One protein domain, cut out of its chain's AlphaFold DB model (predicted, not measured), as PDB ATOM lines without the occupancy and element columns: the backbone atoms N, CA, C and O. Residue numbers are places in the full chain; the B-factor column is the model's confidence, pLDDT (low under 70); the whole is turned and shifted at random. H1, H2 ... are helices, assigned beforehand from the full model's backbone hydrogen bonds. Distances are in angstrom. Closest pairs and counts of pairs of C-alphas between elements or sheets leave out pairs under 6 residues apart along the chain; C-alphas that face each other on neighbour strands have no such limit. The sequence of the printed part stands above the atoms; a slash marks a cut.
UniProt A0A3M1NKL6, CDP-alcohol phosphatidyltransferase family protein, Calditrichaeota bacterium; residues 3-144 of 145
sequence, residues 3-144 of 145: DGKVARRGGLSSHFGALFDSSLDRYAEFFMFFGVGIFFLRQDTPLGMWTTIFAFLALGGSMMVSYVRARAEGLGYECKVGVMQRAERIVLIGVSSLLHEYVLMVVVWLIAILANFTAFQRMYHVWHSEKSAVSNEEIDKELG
ATOM      1  N   ASP A   3      30.917 -25.780 -49.809       58.44
ATOM      2  CA  ASP A   3      32.332 -25.465 -50.028       58.44
ATOM      3  C   ASP A   3      33.233 -26.707 -50.213       58.44
ATOM      4  O   ASP A   3      33.945 -26.848 -51.203       58.44
ATOM      5  N   GLY A   4      33.074 -27.739 -49.374       56.56
ATOM      6  CA  GLY A   4      33.848 -28.985 -49.503       56.56
ATOM      7  C   GLY A   4      33.565 -29.816 -50.770       56.56
ATOM      8  O   GLY A   4      34.314 -30.744 -51.077       56.56
ATOM      9  N   LYS A   5      32.479 -29.549 -51.512       55.97
ATOM     10  CA  LYS A   5      32.235 -30.170 -52.833       55.97
ATOM     11  C   LYS A   5      32.861 -29.346 -53.963       55.97
ATOM     12  O   LYS A   5      33.325 -29.935 -54.936       55.97
ATOM     13  N   VAL A   6      32.917 -28.022 -53.812       60.06
ATOM     14  CA  VAL A   6      33.581 -27.103 -54.749       60.06
ATOM     15  C   VAL A   6      35.106 -27.251 -54.654       60.06
ATOM     16  O   VAL A   6      35.750 -27.466 -55.678       60.06
ATOM     17  N   ALA A   7      35.677 -27.301 -53.444       56.56
ATOM     18  CA  ALA A   7      37.117 -27.489 -53.226       56.56
ATOM     19  C   ALA A   7      37.652 -28.831 -53.765       56.56
ATOM     20  O   ALA A   7      38.742 -28.884 -54.335       56.56
ATOM     21  N   ARG A   8      36.865 -29.915 -53.653       57.72
ATOM     22  CA  ARG A   8      37.220 -31.234 -54.216       57.72
ATOM     23  C   ARG A   8      37.172 -31.276 -55.740       57.72
ATOM     24  O   ARG A   8      37.975 -31.976 -56.341       57.72
ATOM     25  N   ARG A   9      36.259 -30.528 -56.370       57.09
ATOM     26  CA  ARG A   9      36.210 -30.404 -57.838       57.09
ATOM     27  C   ARG A   9      37.296 -29.476 -58.390       57.09
ATOM     28  O   ARG A   9      37.668 -29.638 -59.542       57.09
ATOM     29  N   GLY A  10      37.805 -28.545 -57.579       60.66
ATOM     30  CA  GLY A  10      38.873 -27.614 -57.956       60.66
ATOM     31  C   GLY A  10      40.302 -28.067 -57.631       60.66
ATOM     32  O   GLY A  10      41.227 -27.313 -57.901       60.66
ATOM     33  N   GLY A  11      40.510 -29.243 -57.022       61.88
ATOM     34  CA  GLY A  11      41.848 -29.703 -56.607       61.88
ATOM     35  C   GLY A  11      42.477 -28.897 -55.457       61.88
ATOM     36  O   GLY A  11      43.666 -29.029 -55.192       61.88
ATOM     37  N   LEU A  12      41.689 -28.071 -54.761       63.62
ATOM     38  CA  LEU A  12      42.144 -27.126 -53.731       63.62
ATOM     39  C   LEU A  12      42.046 -27.686 -52.300       63.62
ATOM     40  O   LEU A  12      42.239 -26.956 -51.328       63.62
ATOM     41  N   SER A  13      41.715 -28.969 -52.129       67.31
ATOM     42  CA  SER A  13      41.614 -29.575 -50.798       67.31
ATOM     43  C   SER A  13      43.002 -29.793 -50.193       67.31
ATOM     44  O   SER A  13      43.709 -30.721 -50.585       67.31
ATOM     45  N   SER A  14      43.381 -28.963 -49.220       84.12
ATOM     46  CA  SER A  14      44.616 -29.116 -48.446       84.12
ATOM     47  C   SER A  14      44.329 -29.634 -47.034       84.12
ATOM     48  O   SER A  14      43.291 -29.328 -46.441       84.12
ATOM     49  N   HIS A  15      45.270 -30.391 -46.460       83.00
ATOM     50  CA  HIS A  15      45.185 -30.835 -45.062       83.00
ATOM     51  C   HIS A  15      45.087 -29.650 -44.090       83.00
ATOM     52  O   HIS A  15      44.323 -29.700 -43.128       83.00
ATOM     53  N   PHE A  16      45.800 -28.558 -44.382       87.06
ATOM     54  CA  PHE A  16      45.706 -27.322 -43.612       87.06
ATOM     55  C   PHE A  16      44.309 -26.694 -43.695       87.06
ATOM     56  O   PHE A  16      43.763 -26.302 -42.670       87.06
ATOM     57  N   GLY A  17      43.697 -26.649 -44.882       88.81
ATOM     58  CA  GLY A  17      42.344 -26.118 -45.060       88.81
ATOM     59  C   GLY A  17      41.301 -26.893 -44.252       88.81
ATOM     60  O   GLY A  17      40.465 -26.284 -43.594       88.81
ATOM     61  N   ALA A  18      41.400 -28.225 -44.221       87.25
ATOM     62  CA  ALA A  18      40.531 -29.060 -43.390       87.25
ATOM     63  C   ALA A  18      40.726 -28.792 -41.884       87.25
ATOM     64  O   ALA A  18      39.751 -28.692 -41.138       87.25
ATOM     65  N   LEU A  19      41.974 -28.628 -41.431       89.44
ATOM     66  CA  LEU A  19      42.262 -28.235 -40.052       89.44
ATOM     67  C   LEU A  19      41.669 -26.856 -39.737       89.44
ATOM     68  O   LEU A  19      41.032 -26.700 -38.696       89.44
ATOM     69  N   PHE A  20      41.848 -25.882 -40.628       91.88
ATOM     70  CA  PHE A  20      41.396 -24.507 -40.451       91.88
ATOM     71  C   PHE A  20      39.868 -24.390 -40.405       91.88
ATOM     72  O   PHE A  20      39.349 -23.842 -39.436       91.88
ATOM     73  N   ASP A  21      39.155 -24.973 -41.375       89.00
ATOM     74  CA  ASP A  21      37.682 -25.031 -41.416       89.00
ATOM     75  C   ASP A  21      37.135 -25.647 -40.130       89.00
ATOM     76  O   ASP A  21      36.329 -25.061 -39.405       89.00
ATOM     77  N   SER A  22      37.703 -26.795 -39.762       89.06
ATOM     78  CA  SER A  22      37.306 -27.473 -38.546       89.06
ATOM     79  C   SER A  22      37.649 -26.638 -37.300       89.06
ATOM     80  O   SER A  22      36.885 -26.641 -36.347       89.06
ATOM     81  N   SER A  23      38.755 -25.895 -37.250       92.88
ATOM     82  CA  SER A  23      39.108 -25.049 -36.096       92.88
ATOM     83  C   SER A  23      38.163 -23.854 -35.960       92.88
ATOM     84  O   SER A  23      37.659 -23.588 -34.866       92.88
ATOM     85  N   LEU A  24      37.863 -23.177 -37.072       94.19
ATOM     86  CA  LEU A  24      36.891 -22.085 -37.119       94.19
ATOM     87  C   LEU A  24      35.503 -22.541 -36.679       94.19
ATOM     88  O   LEU A  24      34.832 -21.830 -35.936       94.19
ATOM     89  N   ASP A  25      35.108 -23.751 -37.061       91.44
ATOM     90  CA  ASP A  25      33.849 -24.345 -36.638       91.44
ATOM     91  C   ASP A  25      33.711 -24.437 -35.109       91.44
ATOM     92  O   ASP A  25      32.611 -24.230 -34.585       91.44
ATOM     93  N   ARG A  26      34.814 -24.700 -34.389       93.12
ATOM     94  CA  ARG A  26      34.828 -24.736 -32.915       93.12
ATOM     95  C   ARG A  26      34.792 -23.325 -32.347       93.12
ATOM     96  O   ARG A  26      34.023 -23.081 -31.424       93.12
ATOM     97  N   TYR A  27      35.547 -22.382 -32.909       95.81
ATOM     98  CA  TYR A  27      35.466 -20.983 -32.479       95.81
ATOM     99  C   TYR A  27      34.063 -20.396 -32.671       95.81
ATOM    100  O   TYR A  27      33.570 -19.695 -31.790       95.81
ATOM    101  N   ALA A  28      33.381 -20.725 -33.769       94.75
ATOM    102  CA  ALA A  28      32.001 -20.310 -33.998       94.75
ATOM    103  C   ALA A  28      31.058 -20.823 -32.892       94.75
ATOM    104  O   ALA A  28      30.265 -20.053 -32.353       94.75
ATOM    105  N   GLU A  29      31.178 -22.094 -32.497       94.88
ATOM    106  CA  GLU A  29      30.408 -22.636 -31.370       94.88
ATOM    107  C   GLU A  29      30.807 -22.016 -30.027       94.88
ATOM    108  O   GLU A  29      29.943 -21.770 -29.185       94.88
ATOM    109  N   PHE A  30      32.096 -21.717 -29.837       96.56
ATOM    110  CA  PHE A  30      32.583 -21.024 -28.649       96.56
ATOM    111  C   PHE A  30      31.880 -19.684 -28.469       96.56
ATOM    112  O   PHE A  30      31.245 -19.457 -27.440       96.56
ATOM    113  N   PHE A  31      31.940 -18.820 -29.482       97.56
ATOM    114  CA  PHE A  31      31.330 -17.497 -29.408       97.56
ATOM    115  C   PHE A  31      29.806 -17.561 -29.308       97.56
ATOM    116  O   PHE A  31      29.214 -16.730 -28.623       97.56
ATOM    117  N   MET A  32      29.172 -18.567 -29.919       96.69
ATOM    118  CA  MET A  32      27.733 -18.799 -29.793       96.69
ATOM    119  C   MET A  32      27.321 -19.056 -28.339       96.69
ATOM    120  O   MET A  32      26.502 -18.314 -27.800       96.69
ATOM    121  N   PHE A  33      27.899 -20.063 -27.673       97.88
ATOM    122  CA  PHE A  33      27.554 -20.354 -26.275       97.88
ATOM    123  C   PHE A  33      28.011 -19.258 -25.319       97.88
ATOM    124  O   PHE A  33      27.298 -18.946 -24.368       97.88
ATOM    125  N   PHE A  34      29.170 -18.649 -25.579       97.94
ATOM    126  CA  PHE A  34      29.673 -17.539 -24.779       97.94
ATOM    127  C   PHE A  34      28.726 -16.331 -24.831       97.94
ATOM    128  O   PHE A  34      28.375 -15.775 -23.792       97.94
ATOM    129  N   GLY A  35      28.249 -15.967 -26.025       97.31
ATOM    130  CA  GLY A  35      27.274 -14.893 -26.212       97.31
ATOM    131  C   GLY A  35      25.939 -15.182 -25.523       97.31
ATOM    132  O   GLY A  35      25.414 -14.314 -24.830       97.31
ATOM    133  N   VAL A  36      25.429 -16.414 -25.641       97.38
ATOM    134  CA  VAL A  36      24.214 -16.856 -24.930       97.38
ATOM    135  C   VAL A  36      24.404 -16.793 -23.410       97.38
ATOM    136  O   VAL A  36      23.521 -16.316 -22.701       97.38
ATOM    137  N   GLY A  37      25.565 -17.215 -22.903       97.69
ATOM    138  CA  GLY A  37      25.906 -17.114 -21.486       97.69
ATOM    139  C   GLY A  37      25.897 -15.667 -20.994       97.69
ATOM    140  O   GLY A  37      25.248 -15.364 -19.999       97.69
ATOM    141  N   ILE A  38      26.537 -14.746 -21.723       97.75
ATOM    142  CA  ILE A  38      26.509 -13.313 -21.386       97.75
ATOM    143  C   ILE A  38      25.082 -12.758 -21.423       97.75
ATOM    144  O   ILE A  38      24.713 -11.980 -20.544       97.75
ATOM    145  N   PHE A  39      24.278 -13.138 -22.419       97.06
ATOM    146  CA  PHE A  39      22.893 -12.683 -22.537       97.06
ATOM    147  C   PHE A  39      22.075 -13.025 -21.283       97.06
ATOM    148  O   PHE A  39      21.473 -12.129 -20.696       97.06
ATOM    149  N   PHE A  40      22.110 -14.283 -20.827       97.06
ATOM    150  CA  PHE A  40      21.378 -14.700 -19.626       97.06
ATOM    151  C   PHE A  40      21.990 -14.175 -18.326       97.06
ATOM    152  O   PHE A  40      21.250 -13.876 -17.390       97.06
ATOM    153  N   LEU A  41      23.313 -13.999 -18.270       96.44
ATOM    154  CA  LEU A  41      23.985 -13.409 -17.114       96.44
ATOM    155  C   LEU A  41      23.510 -11.971 -16.863       96.44
ATOM    156  O   LEU A  41      23.330 -11.566 -15.720       96.44
ATOM    157  N   ARG A  42      23.264 -11.206 -17.933       96.69
ATOM    158  CA  ARG A  42      22.804  -9.810 -17.856       96.69
ATOM    159  C   ARG A  42      21.348  -9.646 -17.421       96.69
ATOM    160  O   ARG A  42      20.952  -8.519 -17.145       96.69
ATOM    161  N   GLN A  43      20.560 -10.720 -17.382       93.12
ATOM    162  CA  GLN A  43      19.175 -10.653 -16.909       93.12
ATOM    163  C   GLN A  43      19.079 -10.508 -15.386       93.12
ATOM    164  O   GLN A  43      18.020 -10.141 -14.892       93.12
ATOM    165  N   ASP A  44      20.162 -10.805 -14.655       90.31
ATOM    166  CA  ASP A  44      20.247 -10.703 -13.191       90.31
ATOM    167  C   ASP A  44      19.121 -11.455 -12.448       90.31
ATOM    168  O   ASP A  44      18.616 -11.040 -11.406       90.31
ATOM    169  N   THR A  45      18.699 -12.596 -13.005       95.44
ATOM    170  CA  THR A  45      17.721 -13.500 -12.384       95.44
ATOM    171  C   THR A  45      18.380 -14.816 -11.966       95.44
ATOM    172  O   THR A  45      19.329 -15.265 -12.622       95.44
ATOM    173  N   PRO A  46      17.859 -15.516 -10.936       94.56
ATOM    174  CA  PRO A  46      18.361 -16.839 -10.566       94.56
ATOM    175  C   PRO A  46      18.347 -17.828 -11.740       94.56
ATOM    176  O   PRO A  46      19.314 -18.554 -11.955       94.56
ATOM    177  N   LEU A  47      17.281 -17.825 -12.549       94.38
ATOM    178  CA  LEU A  47      17.186 -18.660 -13.751       94.38
ATOM    179  C   LEU A  47      18.214 -18.270 -14.821       94.38
ATOM    180  O   LEU A  47      18.803 -19.159 -15.440       94.38
ATOM    181  N   GLY A  48      18.474 -16.976 -15.021       95.81
ATOM    182  CA  GLY A  48      19.520 -16.494 -15.927       95.81
ATOM    183  C   GLY A  48      20.917 -16.950 -15.495       95.81
ATOM    184  O   GLY A  48      21.698 -17.437 -16.317       95.81
ATOM    185  N   MET A  49      21.206 -16.914 -14.190       96.56
ATOM    186  CA  MET A  49      22.462 -17.428 -13.634       96.56
ATOM    187  C   MET A  49      22.627 -18.932 -13.890       96.56
ATOM    188  O   MET A  49      23.654 -19.353 -14.427       96.56
ATOM    189  N   TRP A  50      21.609 -19.746 -13.586       97.12
ATOM    190  CA  TRP A  50      21.646 -21.183 -13.889       97.12
ATOM    191  C   TRP A  50      21.837 -21.436 -15.382       97.12
ATOM    192  O   TRP A  50      22.685 -22.231 -15.777       97.12
ATOM    193  N   THR A  51      21.118 -20.707 -16.230       97.50
ATOM    194  CA  THR A  51      21.222 -20.848 -17.688       97.50
ATOM    195  C   THR A  51      22.601 -20.482 -18.213       97.50
ATOM    196  O   THR A  51      23.101 -21.141 -19.118       97.50
ATOM    197  N   THR A  52      23.259 -19.505 -17.596       98.06
ATOM    198  CA  THR A  52      24.652 -19.158 -17.895       98.06
ATOM    199  C   THR A  52      25.592 -20.325 -17.584       98.06
ATOM    200  O   THR A  52      26.424 -20.685 -18.416       98.06
ATOM    201  N   ILE A  53      25.423 -20.976 -16.429       98.00
ATOM    202  CA  ILE A  53      26.191 -22.179 -16.064       98.00
ATOM    203  C   ILE A  53      25.943 -23.297 -17.087       98.00
ATOM    204  O   ILE A  53      26.893 -23.889 -17.598       98.00
ATOM    205  N   PHE A  54      24.681 -23.552 -17.446       98.12
ATOM    206  CA  PHE A  54      24.335 -24.547 -18.464       98.12
ATOM    207  C   PHE A  54      24.897 -24.201 -19.848       98.12
ATOM    208  O   PHE A  54      25.334 -25.105 -20.556       98.12
ATOM    209  N   ALA A  55      24.970 -22.924 -20.229       98.12
ATOM    210  CA  ALA A  55      25.604 -22.501 -21.475       98.12
ATOM    211  C   ALA A  55      27.105 -22.839 -21.491       98.12
ATOM    212  O   ALA A  55      27.606 -23.367 -22.483       98.12
ATOM    213  N   PHE A  56      27.815 -22.626 -20.377       98.00
ATOM    214  CA  PHE A  56      29.218 -23.031 -20.252       98.00
ATOM    215  C   PHE A  56      29.401 -24.555 -20.213       98.00
ATOM    216  O   PHE A  56      30.354 -25.073 -20.798       98.00
ATOM    217  N   LEU A  57      28.473 -25.299 -19.604       98.12
ATOM    218  CA  LEU A  57      28.469 -26.765 -19.664       98.12
ATOM    219  C   LEU A  57      28.206 -27.279 -21.085       98.12
ATOM    220  O   LEU A  57      28.837 -28.247 -21.513       98.12
ATOM    221  N   ALA A  58      27.308 -26.635 -21.836       97.69
ATOM    222  CA  ALA A  58      27.059 -26.935 -23.242       97.69
ATOM    223  C   ALA A  58      28.278 -26.638 -24.116       97.69
ATOM    224  O   ALA A  58      28.614 -27.451 -24.978       97.69
ATOM    225  N   LEU A  59      28.970 -25.528 -23.848       97.50
ATOM    226  CA  LEU A  59      30.234 -25.186 -24.485       97.50
ATOM    227  C   LEU A  59      31.285 -26.276 -24.253       97.50
ATOM    228  O   LEU A  59      31.801 -26.845 -25.215       97.50
ATOM    229  N   GLY A  60      31.567 -26.609 -22.989       97.38
ATOM    230  CA  GLY A  60      32.534 -27.649 -22.633       97.38
ATOM    231  C   GLY A  60      32.169 -29.006 -23.238       97.38
ATOM    232  O   GLY A  60      33.006 -29.658 -23.862       97.38
ATOM    233  N   GLY A  61      30.892 -29.386 -23.152       95.88
ATOM    234  CA  GLY A  61      30.378 -30.612 -23.751       95.88
ATOM    235  C   GLY A  61      30.556 -30.648 -25.270       95.88
ATOM    236  O   GLY A  61      31.008 -31.658 -25.805       95.88
ATOM    237  N   SER A  62      30.262 -29.557 -25.985       94.88
ATOM    238  CA  SER A  62      30.420 -29.519 -27.447       94.88
ATOM    239  C   SER A  62      31.888 -29.620 -27.880       94.88
ATOM    240  O   SER A  62      32.219 -30.338 -28.834       94.88
ATOM    241  N   MET A  63      32.788 -28.981 -27.124       95.38
ATOM    242  CA  MET A  63      34.232 -29.110 -27.328       95.38
ATOM    243  C   MET A  63      34.700 -30.548 -27.101       95.38
ATOM    244  O   MET A  63      35.402 -31.097 -27.950       95.38
ATOM    245  N   MET A  64      34.250 -31.196 -26.022       95.75
ATOM    246  CA  MET A  64      34.593 -32.590 -25.731       95.75
ATOM    247  C   MET A  64      34.062 -33.559 -26.787       95.75
ATOM    248  O   MET A  64      34.796 -34.440 -27.228       95.75
ATOM    249  N   VAL A  65      32.830 -33.372 -27.271       94.81
ATOM    250  CA  VAL A  65      32.273 -34.175 -28.374       94.81
ATOM    251  C   VAL A  65      33.176 -34.090 -29.609       94.81
ATOM    252  O   VAL A  65      33.494 -35.122 -30.206       94.81
ATOM    253  N   SER A  66      33.616 -32.884 -29.980       92.62
ATOM    254  CA  SER A  66      34.528 -32.673 -31.110       92.62
ATOM    255  C   SER A  66      35.914 -33.278 -30.875       92.62
ATOM    256  O   SER A  66      36.438 -33.956 -31.760       92.62
ATOM    257  N   TYR A  67      36.493 -33.057 -29.693       93.88
ATOM    258  CA  TYR A  67      37.834 -33.515 -29.342       93.88
ATOM    259  C   TYR A  67      37.928 -35.038 -29.290       93.88
ATOM    260  O   TYR A  67      38.795 -35.611 -29.943       93.88
ATOM    261  N   VAL A  68      37.014 -35.703 -28.574       94.88
ATOM    262  CA  VAL A  68      37.028 -37.166 -28.427       94.88
ATOM    263  C   VAL A  68      36.946 -37.839 -29.792       94.88
ATOM    264  O   VAL A  68      37.687 -38.780 -30.048       94.88
ATOM    265  N   ARG A  69      36.114 -37.321 -30.705       93.12
ATOM    266  CA  ARG A  69      36.044 -37.843 -32.073       93.12
ATOM    267  C   ARG A  69      37.354 -37.651 -32.832       93.12
ATOM    268  O   ARG A  69      37.860 -38.618 -33.382       93.12
ATOM    269  N   ALA A  70      37.900 -36.435 -32.847       92.31
ATOM    270  CA  ALA A  70      39.144 -36.157 -33.563       92.31
ATOM    271  C   ALA A  70      40.317 -36.983 -33.007       92.31
ATOM    272  O   ALA A  70      41.146 -37.481 -33.764       92.31
ATOM    273  N   ARG A  71      40.371 -37.169 -31.681       94.38
ATOM    274  CA  ARG A  71      41.397 -37.979 -31.024       94.38
ATOM    275  C   ARG A  71      41.214 -39.467 -31.302       94.38
ATOM    276  O   ARG A  71      42.209 -40.125 -31.570       94.38
ATOM    277  N   ALA A  72      39.985 -39.976 -31.269       93.69
ATOM    278  CA  ALA A  72      39.683 -41.363 -31.613       93.69
ATOM    279  C   ALA A  72      40.071 -41.674 -33.065       93.69
ATOM    280  O   ALA A  72      40.815 -42.622 -33.298       93.69
ATOM    281  N   GLU A  73      39.665 -40.823 -34.014       92.62
ATOM    282  CA  GLU A  73      40.027 -40.961 -35.432       92.62
ATOM    283  C   GLU A  73      41.553 -40.873 -35.625       92.62
ATOM    284  O   GLU A  73      42.127 -41.659 -36.375       92.62
ATOM    285  N   GLY A  74      42.238 -39.989 -34.889       90.31
ATOM    286  CA  GLY A  74      43.704 -39.899 -34.890       90.31
ATOM    287  C   GLY A  74      44.428 -41.093 -34.252       90.31
ATOM    288  O   GLY A  74      45.610 -41.288 -34.516       90.31
ATOM    289  N   LEU A  75      43.740 -41.888 -33.427       92.38
ATOM    290  CA  LEU A  75      44.226 -43.155 -32.869       92.38
ATOM    291  C   LEU A  75      43.833 -44.369 -33.733       92.38
ATOM    292  O   LEU A  75      44.141 -45.495 -33.361       92.38
ATOM    293  N   GLY A  76      43.161 -44.156 -34.870       90.75
ATOM    294  CA  GLY A  76      42.721 -45.222 -35.774       90.75
ATOM    295  C   GLY A  76      41.344 -45.817 -35.458       90.75
ATOM    296  O   GLY A  76      40.919 -46.744 -36.140       90.75
ATOM    297  N   TYR A  77      40.616 -45.281 -34.474       90.69
ATOM    298  CA  TYR A  77      39.266 -45.735 -34.133       90.69
ATOM    299  C   TYR A  77      38.196 -44.929 -34.874       90.69
ATOM    300  O   TYR A  77      38.178 -43.696 -34.837       90.69
ATOM    301  N   GLU A  78      37.222 -45.609 -35.482       88.06
ATOM    302  CA  GLU A  78      36.044 -44.931 -36.021       88.06
ATOM    303  C   GLU A  78      35.092 -44.492 -34.895       88.06
ATOM    304  O   GLU A  78      34.554 -45.308 -34.148       88.06
ATOM    305  N   CYS A  79      34.822 -43.186 -34.796       86.06
ATOM    306  CA  CYS A  79      33.934 -42.622 -33.776       86.06
ATOM    307  C   CYS A  79      32.735 -41.899 -34.412       86.06
ATOM    308  O   CYS A  79      32.636 -40.668 -34.413       86.06
ATOM    309  N   LYS A  80      31.806 -42.681 -34.982       82.81
ATOM    310  CA  LYS A  80      30.590 -42.177 -35.659       82.81
ATOM    311  C   LYS A  80      29.363 -42.069 -34.743       82.81
ATOM    312  O   LYS A  80      28.314 -41.610 -35.183       82.81
ATOM    313  N   VAL A  81      29.484 -42.451 -33.471       84.06
ATOM    314  CA  VAL A  81      28.376 -42.414 -32.505       84.06
ATOM    315  C   VAL A  81      28.076 -40.999 -31.995       84.06
ATOM    316  O   VAL A  81      28.940 -40.112 -31.970       84.06
ATOM    317  N   GLY A  82      26.841 -40.788 -31.549       84.75
ATOM    318  CA  GLY A  82      26.418 -39.603 -30.808       84.75
ATOM    319  C   GLY A  82      24.947 -39.269 -31.017       84.75
ATOM    320  O   GLY A  82      24.396 -39.532 -32.080       84.75
ATOM    321  N   VAL A  83      24.328 -38.695 -29.987       82.44
ATOM    322  CA  VAL A  83      22.877 -38.446 -29.958       82.44
ATOM    323  C   VAL A  83      22.490 -37.192 -30.738       82.44
ATOM    324  O   VAL A  83      21.418 -37.146 -31.325       82.44
ATOM    325  N   MET A  84      23.361 -36.180 -30.747       85.81
ATOM    326  CA  MET A  84      23.070 -34.887 -31.362       85.81
ATOM    327  C   MET A  84      24.248 -34.392 -32.195       85.81
ATOM    328  O   MET A  84      25.390 -34.312 -31.723       85.81
ATOM    329  N   GLN A  85      23.958 -34.030 -33.438       88.56
ATOM    330  CA  GLN A  85      24.933 -33.513 -34.383       88.56
ATOM    331  C   GLN A  85      25.159 -32.008 -34.208       88.56
ATOM    332  O   GLN A  85      24.373 -31.275 -33.605       88.56
ATOM    333  N   ARG A  86      26.264 -31.519 -34.777       89.00
ATOM    334  CA  ARG A  86      26.615 -30.094 -34.758       89.00
ATOM    335  C   ARG A  86      25.563 -29.224 -35.447       89.00
ATOM    336  O   ARG A  86      25.161 -28.207 -34.895       89.00
ATOM    337  N   ALA A  87      25.118 -29.626 -36.638       89.38
ATOM    338  CA  ALA A  87      24.137 -28.859 -37.403       89.38
ATOM    339  C   ALA A  87      22.823 -28.695 -36.625       89.38
ATOM    340  O   ALA A  87      22.293 -27.592 -36.552       89.38
ATOM    341  N   GLU A  88      22.355 -29.762 -35.975       93.06
ATOM    342  CA  GLU A  88      21.157 -29.745 -35.131       93.06
ATOM    343  C   GLU A  88      21.313 -28.765 -33.966       93.06
ATOM    344  O   GLU A  88      20.436 -27.939 -33.742       93.06
ATOM    345  N   ARG A  89      22.463 -28.780 -33.283       93.88
ATOM    346  CA  ARG A  89      22.775 -27.850 -32.187       93.88
ATOM    347  C   ARG A  89      22.696 -26.388 -32.628       93.88
ATOM    348  O   ARG A  89      22.062 -25.579 -31.957       93.88
ATOM    349  N   ILE A  90      23.316 -26.065 -33.765       94.00
ATOM    350  CA  ILE A  90      23.333 -24.707 -34.325       94.00
ATOM    351  C   ILE A  90      21.919 -24.270 -34.720       94.00
ATOM    352  O   ILE A  90      21.510 -23.158 -34.396       94.00
ATOM    353  N   VAL A  91      21.158 -25.147 -35.383       95.62
ATOM    354  CA  VAL A  91      19.774 -24.858 -35.786       95.62
ATOM    355  C   VAL A  91      18.880 -24.659 -34.564       95.62
ATOM    356  O   VAL A  91      18.132 -23.687 -34.524       95.62
ATOM    357  N   LEU A  92      18.983 -25.517 -33.546       96.00
ATOM    358  CA  LEU A  92      18.190 -25.408 -32.321       96.00
ATOM    359  C   LEU A  92      18.463 -24.093 -31.586       96.00
ATOM    360  O   LEU A  92      17.514 -23.412 -31.202       96.00
ATOM    361  N   ILE A  93      19.730 -23.701 -31.428       96.38
ATOM    362  CA  ILE A  93      20.087 -22.420 -30.797       96.38
ATOM    363  C   ILE A  93      19.610 -21.249 -31.653       96.38
ATOM    364  O   ILE A  93      18.997 -20.327 -31.122       96.38
ATOM    365  N   GLY A  94      19.830 -21.297 -32.969       96.38
ATOM    366  CA  GLY A  94      19.422 -20.236 -33.885       96.38
ATOM    367  C   GLY A  94      17.911 -20.004 -33.871       96.38
ATOM    368  O   GLY A  94      17.463 -18.880 -33.679       96.38
ATOM    369  N   VAL A  95      17.121 -21.070 -34.009       97.19
ATOM    370  CA  VAL A  95      15.654 -20.988 -34.012       97.19
ATOM    371  C   VAL A  95      15.123 -20.578 -32.640       97.19
ATOM    372  O   VAL A  95      14.302 -19.670 -32.559       97.19
ATOM    373  N   SER A  96      15.598 -21.190 -31.552       97.06
ATOM    374  CA  SER A  96      15.109 -20.849 -30.206       97.06
ATOM    375  C   SER A  96      15.433 -19.410 -29.801       97.06
ATOM    376  O   SER A  96      14.590 -18.763 -29.184       97.06
ATOM    377  N   SER A  97      16.585 -18.882 -30.231       95.50
ATOM    378  CA  SER A  97      16.961 -17.472 -30.047       95.50
ATOM    379  C   SER A  97      15.994 -16.495 -30.719       95.50
ATOM    380  O   SER A  97      15.819 -15.386 -30.225       95.50
ATOM    381  N   LEU A  98      15.362 -16.885 -31.832       96.06
ATOM    382  CA  LEU A  98      14.395 -16.046 -32.549       96.06
ATOM    383  C   LEU A  98      12.976 -16.137 -31.976       96.06
ATOM    384  O   LEU A  98      12.170 -15.243 -32.219       96.06
ATOM    385  N   LEU A  99      12.655 -17.215 -31.257       96.44
ATOM    386  CA  LEU A  99      11.312 -17.453 -30.728       96.44
ATOM    387  C   LEU A  99      11.090 -16.745 -29.392       96.44
ATOM    388  O   LEU A  99      10.217 -15.887 -29.287       96.44
ATOM    389  N   HIS A 100      11.830 -17.145 -28.355       95.81
ATOM    390  CA  HIS A 100      11.678 -16.599 -27.007       95.81
ATOM    391  C   HIS A 100      12.844 -17.024 -26.105       95.81
ATOM    392  O   HIS A 100      13.336 -18.150 -26.202       95.81
ATOM    393  N   GLU A 101      13.223 -16.183 -25.141       93.94
ATOM    394  CA  GLU A 101      14.320 -16.467 -24.203       93.94
ATOM    395  C   GLU A 101      14.098 -17.739 -23.365       93.94
ATOM    396  O   GLU A 101      15.012 -18.543 -23.220       93.94
ATOM    397  N   TYR A 102      12.880 -17.998 -22.881       95.19
ATOM    398  CA  TYR A 102      12.563 -19.252 -22.180       95.19
ATOM    399  C   TYR A 102      12.703 -20.501 -23.064       95.19
ATOM    400  O   TYR A 102      13.089 -21.558 -22.571       95.19
ATOM    401  N   VAL A 103      12.434 -20.397 -24.372       97.12
ATOM    402  CA  VAL A 103      12.642 -21.521 -25.301       97.12
ATOM    403  C   VAL A 103      14.139 -21.756 -25.485       97.12
ATOM    404  O   VAL A 103      14.596 -22.894 -25.389       97.12
ATOM    405  N   LEU A 104      14.913 -20.681 -25.677       97.50
ATOM    406  CA  LEU A 104      16.373 -20.746 -25.737       97.50
ATOM    407  C   LEU A 104      16.965 -21.349 -24.457       97.50
ATOM    408  O   LEU A 104      17.836 -22.208 -24.537       97.50
ATOM    409  N   MET A 105      16.456 -20.962 -23.288       97.38
ATOM    410  CA  MET A 105      16.865 -21.500 -21.992       97.38
ATOM    411  C   MET A 105      16.718 -23.026 -21.937       97.38
ATOM    412  O   MET A 105      17.697 -23.726 -21.674       97.38
ATOM    413  N   VAL A 106      15.527 -23.551 -22.246       97.75
ATOM    414  CA  VAL A 106      15.274 -25.004 -22.246       97.75
ATOM    415  C   VAL A 106      16.180 -25.717 -23.251       97.75
ATOM    416  O   VAL A 106      16.759 -26.758 -22.935       97.75
ATOM    417  N   VAL A 107      16.352 -25.144 -24.445       97.69
ATOM    418  CA  VAL A 107      17.229 -25.701 -25.482       97.69
ATOM    419  C   VAL A 107      18.685 -25.748 -25.017       97.69
ATOM    420  O   VAL A 107      19.339 -26.773 -25.189       97.69
ATOM    421  N   VAL A 108      19.197 -24.693 -24.384       97.94
ATOM    422  CA  VAL A 108      20.569 -24.657 -23.851       97.94
ATOM    423  C   VAL A 108      20.779 -25.744 -22.801       97.94
ATOM    424  O   VAL A 108      21.787 -26.447 -22.847       97.94
ATOM    425  N   TRP A 109      19.826 -25.925 -21.885       98.12
ATOM    426  CA  TRP A 109      19.921 -26.946 -20.839       98.12
ATOM    427  C   TRP A 109      19.903 -28.357 -21.431       98.12
ATOM    428  O   TRP A 109      20.741 -29.191 -21.083       98.12
ATOM    429  N   LEU A 110      19.000 -28.608 -22.385       97.62
ATOM    430  CA  LEU A 110      18.933 -29.872 -23.117       97.62
ATOM    431  C   LEU A 110      20.263 -30.161 -23.826       97.62
ATOM    432  O   LEU A 110      20.830 -31.245 -23.691       97.62
ATOM    433  N   ILE A 111      20.787 -29.171 -24.547       97.38
ATOM    434  CA  ILE A 111      22.053 -29.279 -25.266       97.38
ATOM    435  C   ILE A 111      23.200 -29.571 -24.298       97.38
ATOM    436  O   ILE A 111      24.029 -30.424 -24.609       97.38
ATOM    437  N   ALA A 112      23.255 -28.909 -23.142       97.81
ATOM    438  CA  ALA A 112      24.291 -29.133 -22.138       97.81
ATOM    439  C   ALA A 112      24.332 -30.592 -21.680       97.81
ATOM    440  O   ALA A 112      25.397 -31.212 -21.673       97.81
ATOM    441  N   ILE A 113      23.171 -31.162 -21.365       97.38
ATOM    442  CA  ILE A 113      23.058 -32.552 -20.918       97.38
ATOM    443  C   ILE A 113      23.459 -33.502 -22.050       97.38
ATOM    444  O   ILE A 113      24.350 -34.337 -21.877       97.38
ATOM    445  N   LEU A 114      22.863 -33.342 -23.235       96.50
ATOM    446  CA  LEU A 114      23.094 -34.237 -24.371       96.50
ATOM    447  C   LEU A 114      24.536 -34.181 -24.888       96.50
ATOM    448  O   LEU A 114      25.078 -35.208 -25.296       96.50
ATOM    449  N   ALA A 115      25.173 -33.005 -24.875       95.25
ATOM    450  CA  ALA A 115      26.562 -32.845 -25.302       95.25
ATOM    451  C   ALA A 115      27.513 -33.624 -24.398       95.25
ATOM    452  O   ALA A 115      28.315 -34.418 -24.883       95.25
ATOM    453  N   ASN A 116      27.395 -33.417 -23.086       96.69
ATOM    454  CA  ASN A 116      28.257 -34.076 -22.116       96.69
ATOM    455  C   ASN A 116      28.009 -35.584 -22.113       96.69
ATOM    456  O   ASN A 116      28.960 -36.357 -22.202       96.69
ATOM    457  N   PHE A 117      26.743 -36.011 -22.145       96.44
ATOM    458  CA  PHE A 117      26.399 -37.422 -22.300       96.44
ATOM    459  C   PHE A 117      27.023 -38.034 -23.564       96.44
ATOM    460  O   PHE A 117      27.664 -39.079 -23.493       96.44
ATOM    461  N   THR A 118      26.918 -37.355 -24.711       94.69
ATOM    462  CA  THR A 118      27.514 -37.826 -25.972       94.69
ATOM    463  C   THR A 118      29.040 -37.917 -25.886       94.69
ATOM    464  O   THR A 118      29.628 -38.845 -26.440       94.69
ATOM    465  N   ALA A 119      29.706 -36.991 -25.192       94.38
ATOM    466  CA  ALA A 119      31.151 -37.060 -24.987       94.38
ATOM    467  C   ALA A 119      31.548 -38.326 -24.208       94.38
ATOM    468  O   ALA A 119      32.439 -39.056 -24.645       94.38
ATOM    469  N   PHE A 120      30.843 -38.638 -23.114       95.62
ATOM    470  CA  PHE A 120      31.054 -39.881 -22.363       95.62
ATOM    471  C   PHE A 120      30.724 -41.124 -23.189       95.62
ATOM    472  O   PHE A 120      31.510 -42.070 -23.203       95.62
ATOM    473  N   GLN A 121      29.623 -41.102 -23.940       95.19
ATOM    474  CA  GLN A 121      29.241 -42.186 -24.844       95.19
ATOM    475  C   GLN A 121      30.347 -42.487 -25.866       95.19
ATOM    476  O   GLN A 121      30.654 -43.650 -26.117       95.19
ATOM    477  N   ARG A 122      30.974 -41.451 -26.438       94.00
ATOM    478  CA  ARG A 122      32.087 -41.611 -27.387       94.00
ATOM    479  C   ARG A 122      33.317 -42.230 -26.737       94.00
ATOM    480  O   ARG A 122      33.907 -43.131 -27.324       94.00
ATOM    481  N   MET A 123      33.681 -41.785 -25.535       94.25
ATOM    482  CA  MET A 123      34.800 -42.375 -24.794       94.25
ATOM    483  C   MET A 123      34.538 -43.850 -24.474       94.25
ATOM    484  O   MET A 123      35.396 -44.693 -24.721       94.25
ATOM    485  N   TYR A 124      33.330 -44.173 -24.007       94.12
ATOM    486  CA  TYR A 124      32.927 -45.549 -23.723       94.12
ATOM    487  C   TYR A 124      32.959 -46.438 -24.974       94.12
ATOM    488  O   TYR A 124      33.453 -47.561 -24.924       94.12
ATOM    489  N   HIS A 125      32.486 -45.924 -26.114       92.81
ATOM    490  CA  HIS A 125      32.527 -46.642 -27.388       92.81
ATOM    491  C   HIS A 125      33.958 -47.002 -27.803       92.81
ATOM    492  O   HIS A 125      34.208 -48.129 -28.223       92.81
ATOM    493  N   VAL A 126      34.903 -46.065 -27.675       93.00
ATOM    494  CA  VAL A 126      36.317 -46.315 -28.004       93.00
ATOM    495  C   VAL A 126      36.922 -47.350 -27.058       93.00
ATOM    496  O   VAL A 126      37.534 -48.301 -27.528       93.00
ATOM    497  N   TRP A 127      36.673 -47.232 -25.752       92.56
ATOM    498  CA  TRP A 127      37.137 -48.212 -24.764       92.56
ATOM    499  C   TRP A 127      36.613 -49.628 -25.036       92.56
ATOM    500  O   TRP A 127      37.342 -50.609 -24.905       92.56
ATOM    501  N   HIS A 128      35.346 -49.751 -25.436       91.75
ATOM    502  CA  HIS A 128      34.781 -51.043 -25.808       91.75
ATOM    503  C   HIS A 128      35.398 -51.583 -27.108       91.75
ATOM    504  O   HIS A 128      35.743 -52.758 -27.171       91.75
ATOM    505  N   SER A 129      35.604 -50.714 -28.104       88.31
ATOM    506  CA  SER A 129      36.221 -51.080 -29.389       88.31
ATOM    507  C   SER A 129      37.658 -51.584 -29.218       88.31
ATOM    508  O   SER A 129      38.044 -52.562 -29.850       88.31
ATOM    509  N   GLU A 130      38.433 -50.952 -28.334       90.44
ATOM    510  CA  GLU A 130      39.790 -51.376 -27.976       90.44
ATOM    511  C   GLU A 130      39.794 -52.778 -27.351       90.44
ATOM    512  O   GLU A 130      40.533 -53.655 -27.790       90.44
ATOM    513  N   LYS A 131      38.913 -53.031 -26.375       87.81
ATOM    514  CA  LYS A 131      38.804 -54.350 -25.732       87.81
ATOM    515  C   LYS A 131      38.418 -55.461 -26.704       87.81
ATOM    516  O   LYS A 131      38.957 -56.560 -26.611       87.81
ATOM    517  N   SER A 132      37.493 -55.184 -27.619       82.12
ATOM    518  CA  SER A 132      37.095 -56.147 -28.648       82.12
ATOM    519  C   SER A 132      38.236 -56.459 -29.618       82.12
ATOM    520  O   SER A 132      38.378 -57.608 -30.022       82.12
ATOM    521  N   ALA A 133      39.070 -55.472 -29.959       81.81
ATOM    522  CA  ALA A 133      40.235 -55.685 -30.815       81.81
ATOM    523  C   ALA A 133      41.290 -56.572 -30.135       81.81
ATOM    524  O   ALA A 133      41.739 -57.542 -30.737       81.81
ATOM    525  N   VAL A 134      41.616 -56.293 -28.865       81.62
ATOM    526  CA  VAL A 134      42.570 -57.104 -28.085       81.62
ATOM    527  C   VAL A 134      42.077 -58.545 -27.934       81.62
ATOM    528  O   VAL A 134      42.837 -59.478 -28.169       81.62
ATOM    529  N   SER A 135      40.792 -58.736 -27.614       84.81
ATOM    530  CA  SER A 135      40.205 -60.075 -27.476       84.81
ATOM    531  C   SER A 135      40.246 -60.877 -28.780       84.81
ATOM    532  O   SER A 135      40.479 -62.080 -28.728       84.81
ATOM    533  N   ASN A 136      40.020 -60.245 -29.935       79.38
ATOM    534  CA  ASN A 136      40.112 -60.931 -31.227       79.38
ATOM    535  C   ASN A 136      41.560 -61.310 -31.562       79.38
ATOM    536  O   ASN A 136      41.797 -62.406 -32.053       79.38
ATOM    537  N   GLU A 137      42.528 -60.447 -31.246       82.25
ATOM    538  CA  GLU A 137      43.948 -60.729 -31.486       82.25
ATOM    539  C   GLU A 137      44.470 -61.892 -30.615       82.25
ATOM    540  O   GLU A 137      45.334 -62.655 -31.044       82.25
ATOM    541  N   GLU A 138      43.950 -62.049 -29.393       84.12
ATOM    542  CA  GLU A 138      44.228 -63.213 -28.537       84.12
ATOM    543  C   GLU A 138      43.631 -64.505 -29.116       84.12
ATOM    544  O   GLU A 138      44.319 -65.525 -29.158       84.12
ATOM    545  N   ILE A 139      42.395 -64.453 -29.627       81.00
ATOM    546  CA  ILE A 139      41.729 -65.597 -30.273       81.00
ATOM    547  C   ILE A 139      42.473 -66.025 -31.545       81.00
ATOM    548  O   ILE A 139      42.712 -67.217 -31.737       81.00
ATOM    549  N   ASP A 140      42.884 -65.080 -32.393       83.25
ATOM    550  CA  ASP A 140      43.634 -65.381 -33.621       83.25
ATOM    551  C   ASP A 140      44.980 -66.057 -33.293       83.25
ATOM    552  O   ASP A 140      45.353 -67.058 -33.913       83.25
ATOM    553  N   LYS A 141      45.665 -65.605 -32.228       83.00
ATOM    554  CA  LYS A 141      46.892 -66.246 -31.720       83.00
ATOM    555  C   LYS A 141      46.660 -67.667 -31.205       83.00
ATOM    556  O   LYS A 141      47.521 -68.517 -31.424       83.00
ATOM    557  N   GLU A 142      45.539 -67.941 -30.536       78.94
ATOM    558  CA  GLU A 142      45.184 -69.301 -30.095       78.94
ATOM    559  C   GLU A 142      44.831 -70.225 -31.267       78.94
ATOM    560  O   GLU A 142      45.163 -71.413 -31.242       78.94
ATOM    561  N   LEU A 143      44.183 -69.690 -32.304       84.31
ATOM    562  CA  LEU A 143      43.790 -70.443 -33.496       84.31
ATOM    563  C   LEU A 143      44.932 -70.609 -34.514       84.31
ATOM    564  O   LEU A 143      44.808 -71.421 -35.432       84.31
ATOM    565  N   GLY A 144      46.047 -69.891 -34.340       74.38
ATOM    566  CA  GLY A 144      47.230 -69.979 -35.198       74.38
ATOM    567  C   GLY A 144      46.994 -69.497 -36.632       74.38
ATOM    568  O   GLY A 144      47.669 -69.985 -37.543       74.38
TER     569      GLY A 144
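AT A GLANCE: This is residues 3 to 144 of the 145 residues of the protein "CDP-alcohol phosphatidyltransferase family protein" of Calditrichaeota bacterium (UniProt A0A3M1NKL6). Four helices, H2 to H5, make a loose bundle, and the longest of them, H5, lies along one side of it and sticks out past it as an arm with residues 131 to 143. The bundle is two helical hairpins, H2 with H3 and H4 with H5, packed together through H3 and H5; it is up and down, each helix running against the one before it, while the short H1 sits off the bundle, to the side of the end of H2 where residue 15 lies, and touches no helix. The printed part has 142 residues with five named helices, H1 to H5 in that order, and no named strand: the class is all helix. The whole is loose, with a radius of gyration of the C-alphas of 19.3 A, and flat, spanning 68 by 41 by 19 A.

IN THESE COORDINATES: H5, residues 101 to 143, is 62.2 A long and ends at C-alpha 143, (43.790, -70.443, -33.496). H4, residues 86 to 99, is 20.3 A long. H3, residues 46 to 74, is 42.0 A long and begins at C-alpha 46, (18.361, -16.839, -10.566). H2, residues 15 to 41, is 39.2 A long. H1, residues 3 to 9, is 10.0 A long and begins at C-alpha 3, (32.332, -25.465, -50.028).

HOW THE PARTS SIT: H5 touches H3 at a shallow tilt of 27 degrees, the same way; their closest C-alphas, those of Ala 58 and Ala 112, are 3.7 A apart. H5 touches H4 with residues 103 to 111 alone; in this hairpin the two run opposite ways at a shallow tilt of 10 degrees, and the closest C-alphas, those of Ser 96 and Leu 104, are 4.6 A apart. H2 and H3 form the other hairpin and touch, opposite ways at a shallow tilt of 13 degrees; their closest C-alphas, those of Gly 37 and Thr 52, are 4.3 A apart. H2 and H4 are close but not clearly touching, with the C-alphas of Glu 29 and Ile 90 the closest at 7.9 A. H3 and H4 are near each other, their closest C-alphas 8.3 A apart, and H2 and H5 are near each other too. H1 touches no helix and is apart from H2, H3, H4 and H5. In H2, H3, H4 and H5 every O i to N i+4 pair is within hydrogen-bond range; in H1 it is 2 of 3.

THE WHOLE: The two C-alphas farthest apart, those of Asp 44 and Gly 144, are 68.7 A apart. Residues 131 to 144, of which 131 to 143 belong to H5, stand free; the body without them spans 50 by 39 by 19 A. The printed part has no cut. The link from H3 to H4, 11 residues, is long, and the other links are tight. The mean pLDDT of the printed part is 90.2, and residues 3 to 13 are under 70.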